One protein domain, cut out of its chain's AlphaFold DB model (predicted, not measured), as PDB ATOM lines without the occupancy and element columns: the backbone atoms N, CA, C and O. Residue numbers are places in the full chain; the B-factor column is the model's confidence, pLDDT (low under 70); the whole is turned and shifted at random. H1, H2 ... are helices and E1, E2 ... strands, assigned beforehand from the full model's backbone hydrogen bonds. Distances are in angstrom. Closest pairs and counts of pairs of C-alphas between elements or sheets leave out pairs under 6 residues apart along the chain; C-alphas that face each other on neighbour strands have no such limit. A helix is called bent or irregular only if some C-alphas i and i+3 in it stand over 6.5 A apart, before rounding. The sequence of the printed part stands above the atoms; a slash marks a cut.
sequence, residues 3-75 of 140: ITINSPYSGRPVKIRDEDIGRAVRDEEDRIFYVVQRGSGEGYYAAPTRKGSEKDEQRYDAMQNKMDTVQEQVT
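This is residues 3 to 75 of the 140 residues of an uncharacterized protein of Algisphaera agarilytica (UniProt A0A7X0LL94). Five short strands stand round in a small, loosely formed barrel, with the three-stranded sheet E3, E4, E5 as one part of its wall and the hairpin E1 and E2 as the other; one long helix, H1, starts beside E5 and runs outward, so that its residues 68 to 75 stick out as a free arm. The barrel is not fully closed, for E2 and E3 come near at one pair of C-alphas and are not paired as neighbours, nor are E1 and E5. The printed part has 73 residues with five named strands and then one named helix, E1 E2 E3 E4 E5 H1, and its class is mixed, helices and strands. Both sheets, in the orders E3 - E4 - E5 and E1 - E2, are antiparallel. The whole is compact, with a radius of gyration of the C-alphas of 12.0 A and spans of 34 by 27 by 19 A.

Begin at the inner strand E4, residues 32 to 37, whose pairing is staggered: its residues 32 to 34 pair with the edge strand E3, residues 24 to 26, and its residues 34 to 37 with the edge strand E5, residues 44 to 47. The three make a meander, each strand the antiparallel neighbour of the one before. Look for N 25 and O 33 at 2.8 A in the hairpin E3 and E4, and for N 36 and O 45 at 3.0 A in the hairpin E4 and E5. E1, residues 3 to 6, and E2, residues 13 to 17, form another antiparallel hairpin, where N 5 and O 14 are 3.0 A apart. Across to the sheet, the closest C-alphas of E1 and E5 are those of Ile 5 and Tyr 45, 6.7 A apart. The closest of E2 and E3, those of Ile 16 and Val 25, are 8.0 A apart. E1 and E4 are only just apart, at 8.2 A. H1, residues 54 to 75, is on the sheet E3 E4 E5 but only grazes it, with its residues 55 to 61; the closest C-alphas of E5 and H1 are those of Ala 47 and Asp 56, 6.0 A apart. In H1 every O i to N i+4 pair is within hydrogen-bond range.

Find C-alpha 32 at (-36.086, -29.552, 52.184); from there E4 runs 16.9 A to C-alpha 37. E3 is 6.8 A long and E5 9.5 A. E1 starts at C-alpha 3, (-44.687, -20.441, 40.508), and is 10.1 A long; E2 is 13.1 A. H1 runs 31.4 A to C-alpha 75 at (-50.023, -38.043, 25.939), and it is not bent.

The two C-alphas farthest apart are those of Lys 51 and Thr 75, at 35.7 A. Without residues 68 to 75, which stand free, the body spans 26 by 25 by 19 A. The printed part has no cut, and no link is long; that from E3 to E4 is tight. The mean pLDDT of the printed part is 88.7, and residue 75 alone is under 70.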
ATOM      1  N   ILE A   3     -45.641 -19.820  41.430       87.00
ATOM      2  CA  ILE A   3     -44.687 -20.441  40.508       87.00
ATOM      3  C   ILE A   3     -44.747 -21.958  40.719       87.00
ATOM      4  O   ILE A   3     -44.775 -22.428  41.855       87.00
ATOM      5  N   THR A   4     -44.770 -22.736  39.640       90.25
ATOM      6  CA  THR A   4     -44.677 -24.202  39.721       90.25
ATOM      7  C   THR A   4     -43.245 -24.623  39.417       90.25
ATOM      8  O   THR A   4     -42.737 -24.310  38.343       90.25
ATOM      9  N   ILE A   5     -42.596 -25.316  40.353       89.38
ATOM     10  CA  ILE A   5     -41.219 -25.819  40.217       89.38
ATOM     11  C   ILE A   5     -41.190 -27.284  40.633       89.38
ATOM     12  O   ILE A   5     -41.862 -27.675  41.586       89.38
ATOM     13  N   ASN A   6     -40.393 -28.099  39.948       91.62
ATOM     14  CA  ASN A   6     -40.276 -29.515  40.277       91.62
ATOM     15  C   ASN A   6     -39.298 -29.728  41.442       91.62
ATOM     16  O   ASN A   6     -38.226 -29.127  41.483       91.62
ATOM     17  N   SER A   7     -39.646 -30.598  42.395       90.81
ATOM     18  CA  SER A   7     -38.725 -30.986  43.473       90.81
ATOM     19  C   SER A   7     -37.468 -31.642  42.882       90.81
ATOM     20  O   SER A   7     -37.590 -32.522  42.027       90.81
ATOM     21  N   PRO A   8     -36.256 -31.310  43.367       89.00
ATOM     22  CA  PRO A   8     -35.013 -31.869  42.840       89.00
ATOM     23  C   PRO A   8     -34.828 -33.345  43.231       89.00
ATOM     24  O   PRO A   8     -33.915 -34.005  42.733       89.00
ATOM     25  N   TYR A   9     -35.676 -33.854  44.128       88.44
ATOM     26  CA  TYR A   9     -35.627 -35.220  44.630       88.44
ATOM     27  C   TYR A   9     -36.725 -36.101  44.028       88.44
ATOM     28  O   TYR A   9     -36.417 -37.143  43.457       88.44
ATOM     29  N   SER A  10     -37.993 -35.688  44.130       85.62
ATOM     30  CA  SER A  10     -39.129 -36.480  43.631       85.62
ATOM     31  C   SER A  10     -39.500 -36.169  42.184       85.62
ATOM     32  O   SER A  10     -40.264 -36.923  41.584       85.62
ATOM     33  N   GLY A  11     -39.039 -35.041  41.633       84.56
ATOM     34  CA  GLY A  11     -39.505 -34.518  40.348       84.56
ATOM     35  C   GLY A  11     -40.965 -34.061  40.358       84.56
ATOM     36  O   GLY A  11     -41.476 -33.635  39.330       84.56
ATOM     37  N   ARG A  12     -41.666 -34.127  41.495       88.19
ATOM     38  CA  ARG A  12     -43.072 -33.717  41.564       88.19
ATOM     39  C   ARG A  12     -43.193 -32.192  41.502       88.19
ATOM     40  O   ARG A  12     -42.376 -31.510  42.128       88.19
ATOM     41  N   PRO A  13     -44.198 -31.655  40.789       89.56
ATOM     42  CA  PRO A  13     -44.432 -30.221  40.723       89.56
ATOM     43  C   PRO A  13     -44.930 -29.704  42.073       89.56
ATOM     44  O   PRO A  13     -45.943 -30.161  42.598       89.56
ATOM     45  N   VAL A  14     -44.236 -28.711  42.617       90.75
ATOM     46  CA  VAL A  14     -44.594 -28.016  43.854       90.75
ATOM     47  C   VAL A  14     -45.012 -26.593  43.499       90.75
ATOM     48  O   VAL A  14     -44.330 -25.898  42.743       90.75
ATOM     49  N   LYS A  15     -46.154 -26.151  44.036       91.69
ATOM     50  CA  LYS A  15     -46.623 -24.768  43.898       91.69
ATOM     51  C   LYS A  15     -45.985 -23.916  44.984       91.69
ATOM     52  O   LYS A  15     -46.205 -24.160  46.166       91.69
ATOM     53  N   ILE A  16     -45.233 -22.911  44.570       90.56
ATOM     54  CA  ILE A  16     -44.426 -22.060  45.437       90.56
ATOM     55  C   ILE A  16     -44.905 -20.621  45.271       90.56
ATOM     56  O   ILE A  16     -45.268 -20.200  44.172       90.56
ATOM     57  N   ARG A  17     -44.972 -19.863  46.364       91.75
ATOM     58  CA  ARG A  17     -45.322 -18.439  46.305       91.75
ATOM     59  C   ARG A  17     -44.073 -17.619  46.010       91.75
ATOM     60  O   ARG A  17     -42.973 -18.020  46.373       91.75
ATOM     61  N   ASP A  18     -44.249 -16.428  45.448       89.50
ATOM     62  CA  ASP A  18     -43.130 -15.491  45.255       89.50
ATOM     63  C   ASP A  18     -42.406 -15.167  46.580       89.50
ATOM     64  O   ASP A  18     -41.198 -14.956  46.610       89.50
ATOM     65  N   GLU A  19     -43.138 -15.187  47.696       88.25
ATOM     66  CA  GLU A  19     -42.640 -14.954  49.060       88.25
ATOM     67  C   GLU A  19     -41.624 -16.014  49.534       88.25
ATOM     68  O   GLU A  19     -40.798 -15.753  50.416       88.25
ATOM     69  N   ASP A  20     -41.707 -17.214  48.956       87.12
ATOM     70  CA  ASP A  20     -40.923 -18.391  49.330       87.12
ATOM     71  C   ASP A  20     -39.644 -18.533  48.486       87.12
ATOM     72  O   ASP A  20     -38.832 -19.434  48.714       87.12
ATOM     73  N   ILE A  21     -39.419 -17.623  47.534       87.94
ATOM     74  CA  ILE A  21     -38.190 -17.575  46.739       87.94
ATOM     75  C   ILE A  21     -36.999 -17.294  47.669       87.94
ATOM     76  O   ILE A  21     -37.020 -16.384  48.499       87.94
ATOM     77  N   GLY A  22     -35.945 -18.105  47.562       87.06
ATOM     78  CA  GLY A  22     -34.778 -18.031  48.445       87.06
ATOM     79  C   GLY A  22     -35.001 -18.579  49.862       87.06
ATOM     80  O   GLY A  22     -34.085 -18.508  50.693       87.06
ATOM     81  N   ARG A  23     -36.184 -19.142  50.154       89.19
ATOM     82  CA  ARG A  23     -36.487 -19.854  51.405       89.19
ATOM     83  C   ARG A  23     -36.414 -21.370  51.217       89.19
ATOM     84  O   ARG A  23     -36.336 -21.884  50.104       89.19
ATOM     85  N   ALA A  24     -36.391 -22.070  52.347       90.94
ATOM     86  CA  ALA A  24     -36.494 -23.519  52.397       90.94
ATOM     87  C   ALA A  24     -37.954 -23.933  52.160       90.94
ATOM     88  O   ALA A  24     -38.835 -23.554  52.931       90.94
ATOM     89  N   VAL A  25     -38.184 -24.724  51.118       92.31
ATOM     90  CA  VAL A  25     -39.476 -25.318  50.769       92.31
ATOM     91  C   VAL A  25     -39.390 -26.820  51.014       92.31
ATOM     92  O   VAL A  25     -38.334 -27.426  50.829       92.31
ATOM     93  N   ARG A  26     -40.486 -27.421  51.474       92.62
ATOM     94  CA  ARG A  26     -40.587 -28.866  51.694       92.62
ATOM     95  C   ARG A  26     -41.371 -29.501  50.555       92.62
ATOM     96  O   ARG A  26     -42.378 -28.944  50.121       92.62
ATOM     97  N   ASP A  27     -40.885 -30.631  50.059       91.31
ATOM     98  CA  ASP A  27     -41.639 -31.454  49.116       91.31
ATOM     99  C   ASP A  27     -42.667 -32.341  49.841       91.31
ATOM    100  O   ASP A  27     -42.806 -32.309  51.064       91.31
ATOM    101  N   GLU A  28     -43.406 -33.142  49.074       88.88
ATOM    102  CA  GLU A  28     -44.408 -34.075  49.609       88.88
ATOM    103  C   GLU A  28     -43.814 -35.187  50.492       88.88
ATOM    104  O   GLU A  28     -44.539 -35.811  51.261       88.88
ATOM    105  N   GLU A  29     -42.507 -35.440  50.394       89.44
ATOM    106  CA  GLU A  29     -41.768 -36.409  51.214       89.44
ATOM    107  C   GLU A  29     -41.054 -35.724  52.395       89.44
ATOM    108  O   GLU A  29     -40.150 -36.298  52.999       89.44
ATOM    109  N   ASP A  30     -41.452 -34.491  52.721       92.12
ATOM    110  CA  ASP A  30     -40.895 -33.663  53.793       92.12
ATOM    111  C   ASP A  30     -39.396 -33.324  53.631       92.12
ATOM    112  O   ASP A  30     -38.716 -32.917  54.577       92.12
ATOM    113  N   ARG A  31     -38.855 -33.447  52.412       91.88
ATOM    114  CA  ARG A  31     -37.467 -33.084  52.103       91.88
ATOM    115  C   ARG A  31     -37.359 -31.607  51.785       91.88
ATOM    116  O   ARG A  31     -38.145 -31.054  51.019       91.88
ATOM    117  N   ILE A  32     -36.332 -30.981  52.345       92.31
ATOM    118  CA  ILE A  32     -36.086 -29.552  52.184       92.31
ATOM    119  C   ILE A  32     -35.264 -29.300  50.920       92.31
ATOM    120  O   ILE A  32     -34.205 -29.894  50.732       92.31
ATOM    121  N   PHE A  33     -35.721 -28.362  50.102       94.12
ATOM    122  CA  PHE A  33     -34.976 -27.792  48.987       94.12
ATOM    123  C   PHE A  33     -35.156 -26.270  48.955       94.12
ATOM    124  O   PHE A  33     -35.943 -25.700  49.710       94.12
ATOM    125  N   TYR A  34     -34.396 -25.597  48.099       94.12
ATOM    126  CA  TYR A  34     -34.412 -24.147  47.955       94.12
ATOM    127  C   TYR A  34     -34.801 -23.764  46.538       94.12
ATOM    128  O   TYR A  34     -34.407 -24.427  45.580       94.12
ATOM    129  N   VAL A  35     -35.539 -22.668  46.406       93.31
ATOM    130  CA  VAL A  35     -35.810 -22.048  45.108       93.31
ATOM    131  C   VAL A  35     -34.777 -20.965  44.865       93.31
ATOM    132  O   VAL A  35     -34.715 -19.990  45.616       93.31
ATOM    133  N   VAL A  36     -33.964 -21.153  43.832       93.06
ATOM    134  CA  VAL A  36     -32.841 -20.277  43.493       93.06
ATOM    135  C   VAL A  36     -33.060 -19.705  42.096       93.06
ATOM    136  O   VAL A  36     -33.622 -20.366  41.222       93.06
ATOM    137  N   GLN A  37     -32.657 -18.453  41.890       92.31
ATOM    138  CA  GLN A  37     -32.687 -17.818  40.574       92.31
ATOM    139  C   GLN A  37     -31.595 -18.416  39.678       92.31
ATOM    140  O   GLN A  37     -30.492 -18.703  40.148       92.31
ATOM    141  N   ARG A  38     -31.901 -18.615  38.394       91.94
ATOM    142  CA  ARG A  38     -30.932 -19.121  37.407       91.94
ATOM    143  C   ARG A  38     -29.783 -18.141  37.185       91.94
ATOM    144  O   ARG A  38     -29.962 -16.930  37.327       91.94
ATOM    145  N   GLY A  39     -28.624 -18.656  36.765       87.88
ATOM    146  CA  GLY A  39     -27.462 -17.818  36.441       87.88
ATOM    147  C   GLY A  39     -27.716 -16.827  35.297       87.88
ATOM    148  O   GLY A  39     -27.128 -15.749  35.275       87.88
ATOM    149  N   SER A  40     -28.642 -17.150  34.386       87.75
ATOM    150  CA  SER A  40     -29.088 -16.269  33.297       87.75
ATOM    151  C   SER A  40     -29.930 -15.074  33.762       87.75
ATOM    152  O   SER A  40     -30.166 -14.156  32.983       87.75
ATOM    153  N   GLY A  41     -30.414 -15.087  35.009       84.19
ATOM    154  CA  GLY A  41     -31.359 -14.104  35.540       84.19
ATOM    155  C   GLY A  41     -32.820 -14.366  35.161       84.19
ATOM    156  O   GLY A  41     -33.715 -13.796  35.788       84.19
ATOM    157  N   GLU A  42     -33.083 -15.264  34.209       86.06
ATOM    158  CA  GLU A  42     -34.432 -15.610  33.763       86.06
ATOM    159  C   GLU A  42     -34.934 -16.886  34.443       86.06
ATOM    160  O   GLU A  42     -34.502 -17.992  34.133       86.06
ATOM    161  N   GLY A  43     -35.891 -16.733  35.358       88.31
ATOM    162  CA  GLY A  43     -36.575 -17.849  36.005       88.31
ATOM    163  C   GLY A  43     -35.853 -18.437  37.220       88.31
ATOM    164  O   GLY A  43     -34.854 -17.917  37.721       88.31
ATOM    165  N   TYR A  44     -36.415 -19.537  37.717       91.81
ATOM    166  CA  TYR A  44     -36.021 -20.173  38.970       91.81
ATOM    167  C   TYR A  44     -35.892 -21.683  38.791       91.81
ATOM    168  O   TYR A  44     -36.546 -22.274  37.930       91.81
ATOM    169  N   TYR A  45     -35.066 -22.305  39.622       92.44
ATOM    170  CA  TYR A  45     -34.913 -23.752  39.682       92.44
ATOM    171  C   TYR A  45     -34.851 -24.220  41.135       92.44
ATOM    172  O   TYR A  45     -34.541 -23.447  42.049       92.44
ATOM    173  N   ALA A  46     -35.170 -25.495  41.357       92.69
ATOM    174  CA  ALA A  46     -35.026 -26.094  42.672       92.69
ATOM    175  C   ALA A  46     -33.614 -26.644  42.870       92.69
ATOM    176  O   ALA A  46     -33.143 -27.483  42.100       92.69
ATOM    177  N   ALA A  47     -32.968 -26.215  43.949       93.25
ATOM    178  CA  ALA A  47     -31.643 -26.654  44.341       93.25
ATOM    179  C   ALA A  47     -31.679 -27.359  45.711       93.25
ATOM    180  O   ALA A  47     -32.370 -26.905  46.626       93.25
ATOM    181  N   PRO A  48     -30.878 -28.419  45.918       91.88
ATOM    182  CA  PRO A  48     -30.673 -29.013  47.245       91.88
ATOM    183  C   PRO A  48     -30.026 -28.042  48.244       91.88
ATOM    184  O   PRO A  48     -30.127 -28.212  49.457       91.88
ATOM    185  N   THR A  49     -29.317 -27.030  47.738       90.69
ATOM    186  CA  THR A  49     -28.535 -26.087  48.537       90.69
ATOM    187  C   THR A  49     -29.024 -24.657  48.342       90.69
ATOM    188  O   THR A  49     -29.515 -24.287  47.280       90.69
ATOM    189  N   ARG A  50     -28.843 -23.817  49.366       89.44
ATOM    190  CA  ARG A  50     -29.338 -22.431  49.370       89.44
ATOM    191  C   ARG A  50     -28.698 -21.526  48.313       89.44
ATOM    192  O   ARG A  50     -29.324 -20.567  47.885       89.44
ATOM    193  N   LYS A  51     -27.441 -21.787  47.945       88.00
ATOM    194  CA  LYS A  51     -26.721 -20.988  46.942       88.00
ATOM    195  C   LYS A  51     -26.966 -21.477  45.516       88.00
ATOM    196  O   LYS A  51     -26.718 -20.719  44.587       88.00
ATOM    197  N   GLY A  52     -27.435 -22.716  45.358       85.25
ATOM    198  CA  GLY A  52     -27.419 -23.390  44.070       85.25
ATOM    199  C   GLY A  52     -25.995 -23.609  43.551       85.25
ATOM    200  O   GLY A  52     -25.004 -23.141  44.120       85.25
ATOM    201  N   SER A  53     -25.884 -24.368  42.470       91.81
ATOM    202  CA  SER A  53     -24.638 -24.548  41.732       91.81
ATOM    203  C   SER A  53     -24.960 -24.769  40.260       91.81
ATOM    204  O   SER A  53     -26.040 -25.260  39.937       91.81
ATOM    205  N   GLU A  54     -24.017 -24.476  39.363       91.31
ATOM    206  CA  GLU A  54     -24.189 -24.757  37.927       91.31
ATOM    207  C   GLU A  54     -24.514 -26.238  37.674       91.31
ATOM    208  O   GLU A  54     -25.313 -26.584  36.809       91.31
ATOM    209  N   LYS A  55     -23.947 -27.132  38.493       91.81
ATOM    210  CA  LYS A  55     -24.232 -28.569  38.446       91.81
ATOM    211  C   LYS A  55     -25.673 -28.897  38.848       91.81
ATOM    212  O   LYS A  55     -26.246 -29.851  38.322       91.81
ATOM    213  N   ASP A  56     -26.242 -28.150  39.791       90.56
ATOM    214  CA  ASP A  56     -27.633 -28.320  40.212       90.56
ATOM    215  C   ASP A  56     -28.596 -27.785  39.150       90.56
ATOM    216  O   ASP A  56     -29.593 -28.443  38.865       90.56
ATOM    217  N   GLU A  57     -28.260 -26.663  38.509       91.31
ATOM    218  CA  GLU A  57     -29.028 -26.123  37.381       91.31
ATOM    219  C   GLU A  57     -29.063 -27.123  36.214       91.31
ATOM    220  O   GLU A  57     -30.138 -27.518  35.768       91.31
ATOM    221  N   GLN A  58     -27.907 -27.670  35.819       92.00
ATOM    222  CA  GLN A  58     -27.840 -28.717  34.789       92.00
ATOM    223  C   GLN A  58     -28.632 -29.975  35.164       92.00
ATOM    224  O   GLN A  58     -29.257 -30.608  34.311       92.00
ATOM    225  N   ARG A  59     -28.611 -30.373  36.443       89.88
ATOM    226  CA  ARG A  59     -29.392 -31.522  36.922       89.88
ATOM    227  C   ARG A  59     -30.890 -31.247  36.819       89.88
ATOM    228  O   ARG A  59     -31.638 -32.150  36.444       89.88
ATOM    229  N   TYR A  60     -31.306 -30.031  37.157       90.94
ATOM    230  CA  TYR A  60     -32.688 -29.592  37.045       90.94
ATOM    231  C   TYR A  60     -33.141 -29.585  35.580       90.94
ATOM    232  O   TYR A  60     -34.163 -30.187  35.264       90.94
ATOM    233  N   ASP A  61     -32.340 -29.038  34.667       91.56
ATOM    234  CA  ASP A  61     -32.649 -29.033  33.230       91.56
ATOM    235  C   ASP A  61     -32.738 -30.451  32.653       91.56
ATOM    236  O   ASP A  61     -33.674 -30.790  31.929       91.56
ATOM    237  N   ALA A  62     -31.810 -31.334  33.033       91.00
ATOM    238  CA  ALA A  62     -31.858 -32.737  32.634       91.00
ATOM    239  C   ALA A  62     -33.113 -33.456  33.160       91.00
ATOM    240  O   ALA A  62     -33.619 -34.368  32.505       91.00
ATOM    241  N   MET A  63     -33.607 -33.079  34.340       90.06
ATOM    242  CA  MET A  63     -34.853 -33.608  34.890       90.06
ATOM    243  C   MET A  63     -36.070 -33.057  34.146       90.06
ATOM    244  O   MET A  63     -36.934 -33.843  33.767       90.06
ATOM    245  N   GLN A  64     -36.116 -31.746  33.911       88.50
ATOM    246  CA  GLN A  64     -37.191 -31.073  33.183       88.50
ATOM    247  C   GLN A  64     -37.375 -31.714  31.799       88.50
ATOM    248  O   GLN A  64     -38.452 -32.216  31.496       88.50
ATOM    249  N   ASN A  65     -36.282 -31.875  31.045       89.56
ATOM    250  CA  ASN A  65     -36.292 -32.526  29.731       89.56
ATOM    251  C   ASN A  65     -36.805 -33.980  29.787       89.56
ATOM    252  O   ASN A  65     -37.523 -34.445  28.898       89.56
ATOM    253  N   LYS A  66     -36.459 -34.733  30.840       87.12
ATOM    254  CA  LYS A  66     -36.979 -36.097  31.041       87.12
ATOM    255  C   LYS A  66     -38.473 -36.098  31.347       87.12
ATOM    256  O   LYS A  66     -39.178 -36.993  30.900       87.12
ATOM    257  N   MET A  67     -38.962 -35.128  32.111       82.75
ATOM    258  CA  MET A  67     -40.391 -35.028  32.399       82.75
ATOM    259  C   MET A  67     -41.194 -34.623  31.172       82.75
ATOM    260  O   MET A  67     -42.235 -35.227  30.930       82.75
ATOM    261  N   ASP A  68     -40.689 -33.691  30.370       84.19
ATOM    262  CA  ASP A  68     -41.351 -33.258  29.138       84.19
ATOM    263  C   ASP A  68     -41.459 -34.426  28.144       84.19
ATOM    264  O   ASP A  68     -42.538 -34.711  27.625       84.19
ATOM    265  N   THR A  69     -40.387 -35.209  27.984       84.56
ATOM    266  CA  THR A  69     -40.402 -36.421  27.139       84.56
ATOM    267  C   THR A  69     -41.329 -37.522  27.663       84.56
ATOM    268  O   THR A  69     -42.032 -38.159  26.876       84.56
ATOM    269  N   VAL A  70     -41.384 -37.751  28.981       82.75
ATOM    270  CA  VAL A  70     -42.343 -38.698  29.579       82.75
ATOM    271  C   VAL A  70     -43.777 -38.206  29.388       82.75
ATOM    272  O   VAL A  70     -44.649 -38.996  29.032       82.75
ATOM    273  N   GLN A  71     -44.033 -36.913  29.574       79.69
ATOM    274  CA  GLN A  71     -45.355 -36.327  29.386       79.69
ATOM    275  C   GLN A  71     -45.815 -36.470  27.931       79.69
ATOM    276  O   GLN A  71     -46.951 -36.878  27.688       79.69
ATOM    277  N   GLU A  72     -44.941 -36.216  26.958       77.75
ATOM    278  CA  GLU A  72     -45.229 -36.441  25.539       77.75
ATOM    279  C   GLU A  72     -45.566 -37.909  25.249       77.75
ATOM    280  O   GLU A  72     -46.577 -38.192  24.601       77.75
ATOM    281  N   GLN A  73     -44.792 -38.855  25.791       76.75
ATOM    282  CA  GLN A  73     -45.062 -40.288  25.640       76.75
ATOM    283  C   GLN A  73     -46.394 -40.704  26.266       76.75
ATOM    284  O   GLN A  73     -47.149 -41.454  25.650       76.75
ATOM    285  N   VAL A  74     -46.715 -40.202  27.460       72.81
ATOM    286  CA  VAL A  74     -47.996 -40.469  28.130       72.81
ATOM    287  C   VAL A  74     -49.150 -39.885  27.324       72.81
ATOM    288  O   VAL A  74     -50.178 -40.542  27.177       72.81
ATOM    289  N   THR A  75     -48.988 -38.690  26.758       68.69
ATOM    290  CA  THR A  75     -50.023 -38.043  25.939       68.69
ATOM    291  C   THR A  75     -50.244 -38.809  24.631       68.69
ATOM    292  O   THR A  75     -51.387 -39.073  24.255       68.69
TER     293      THR A  75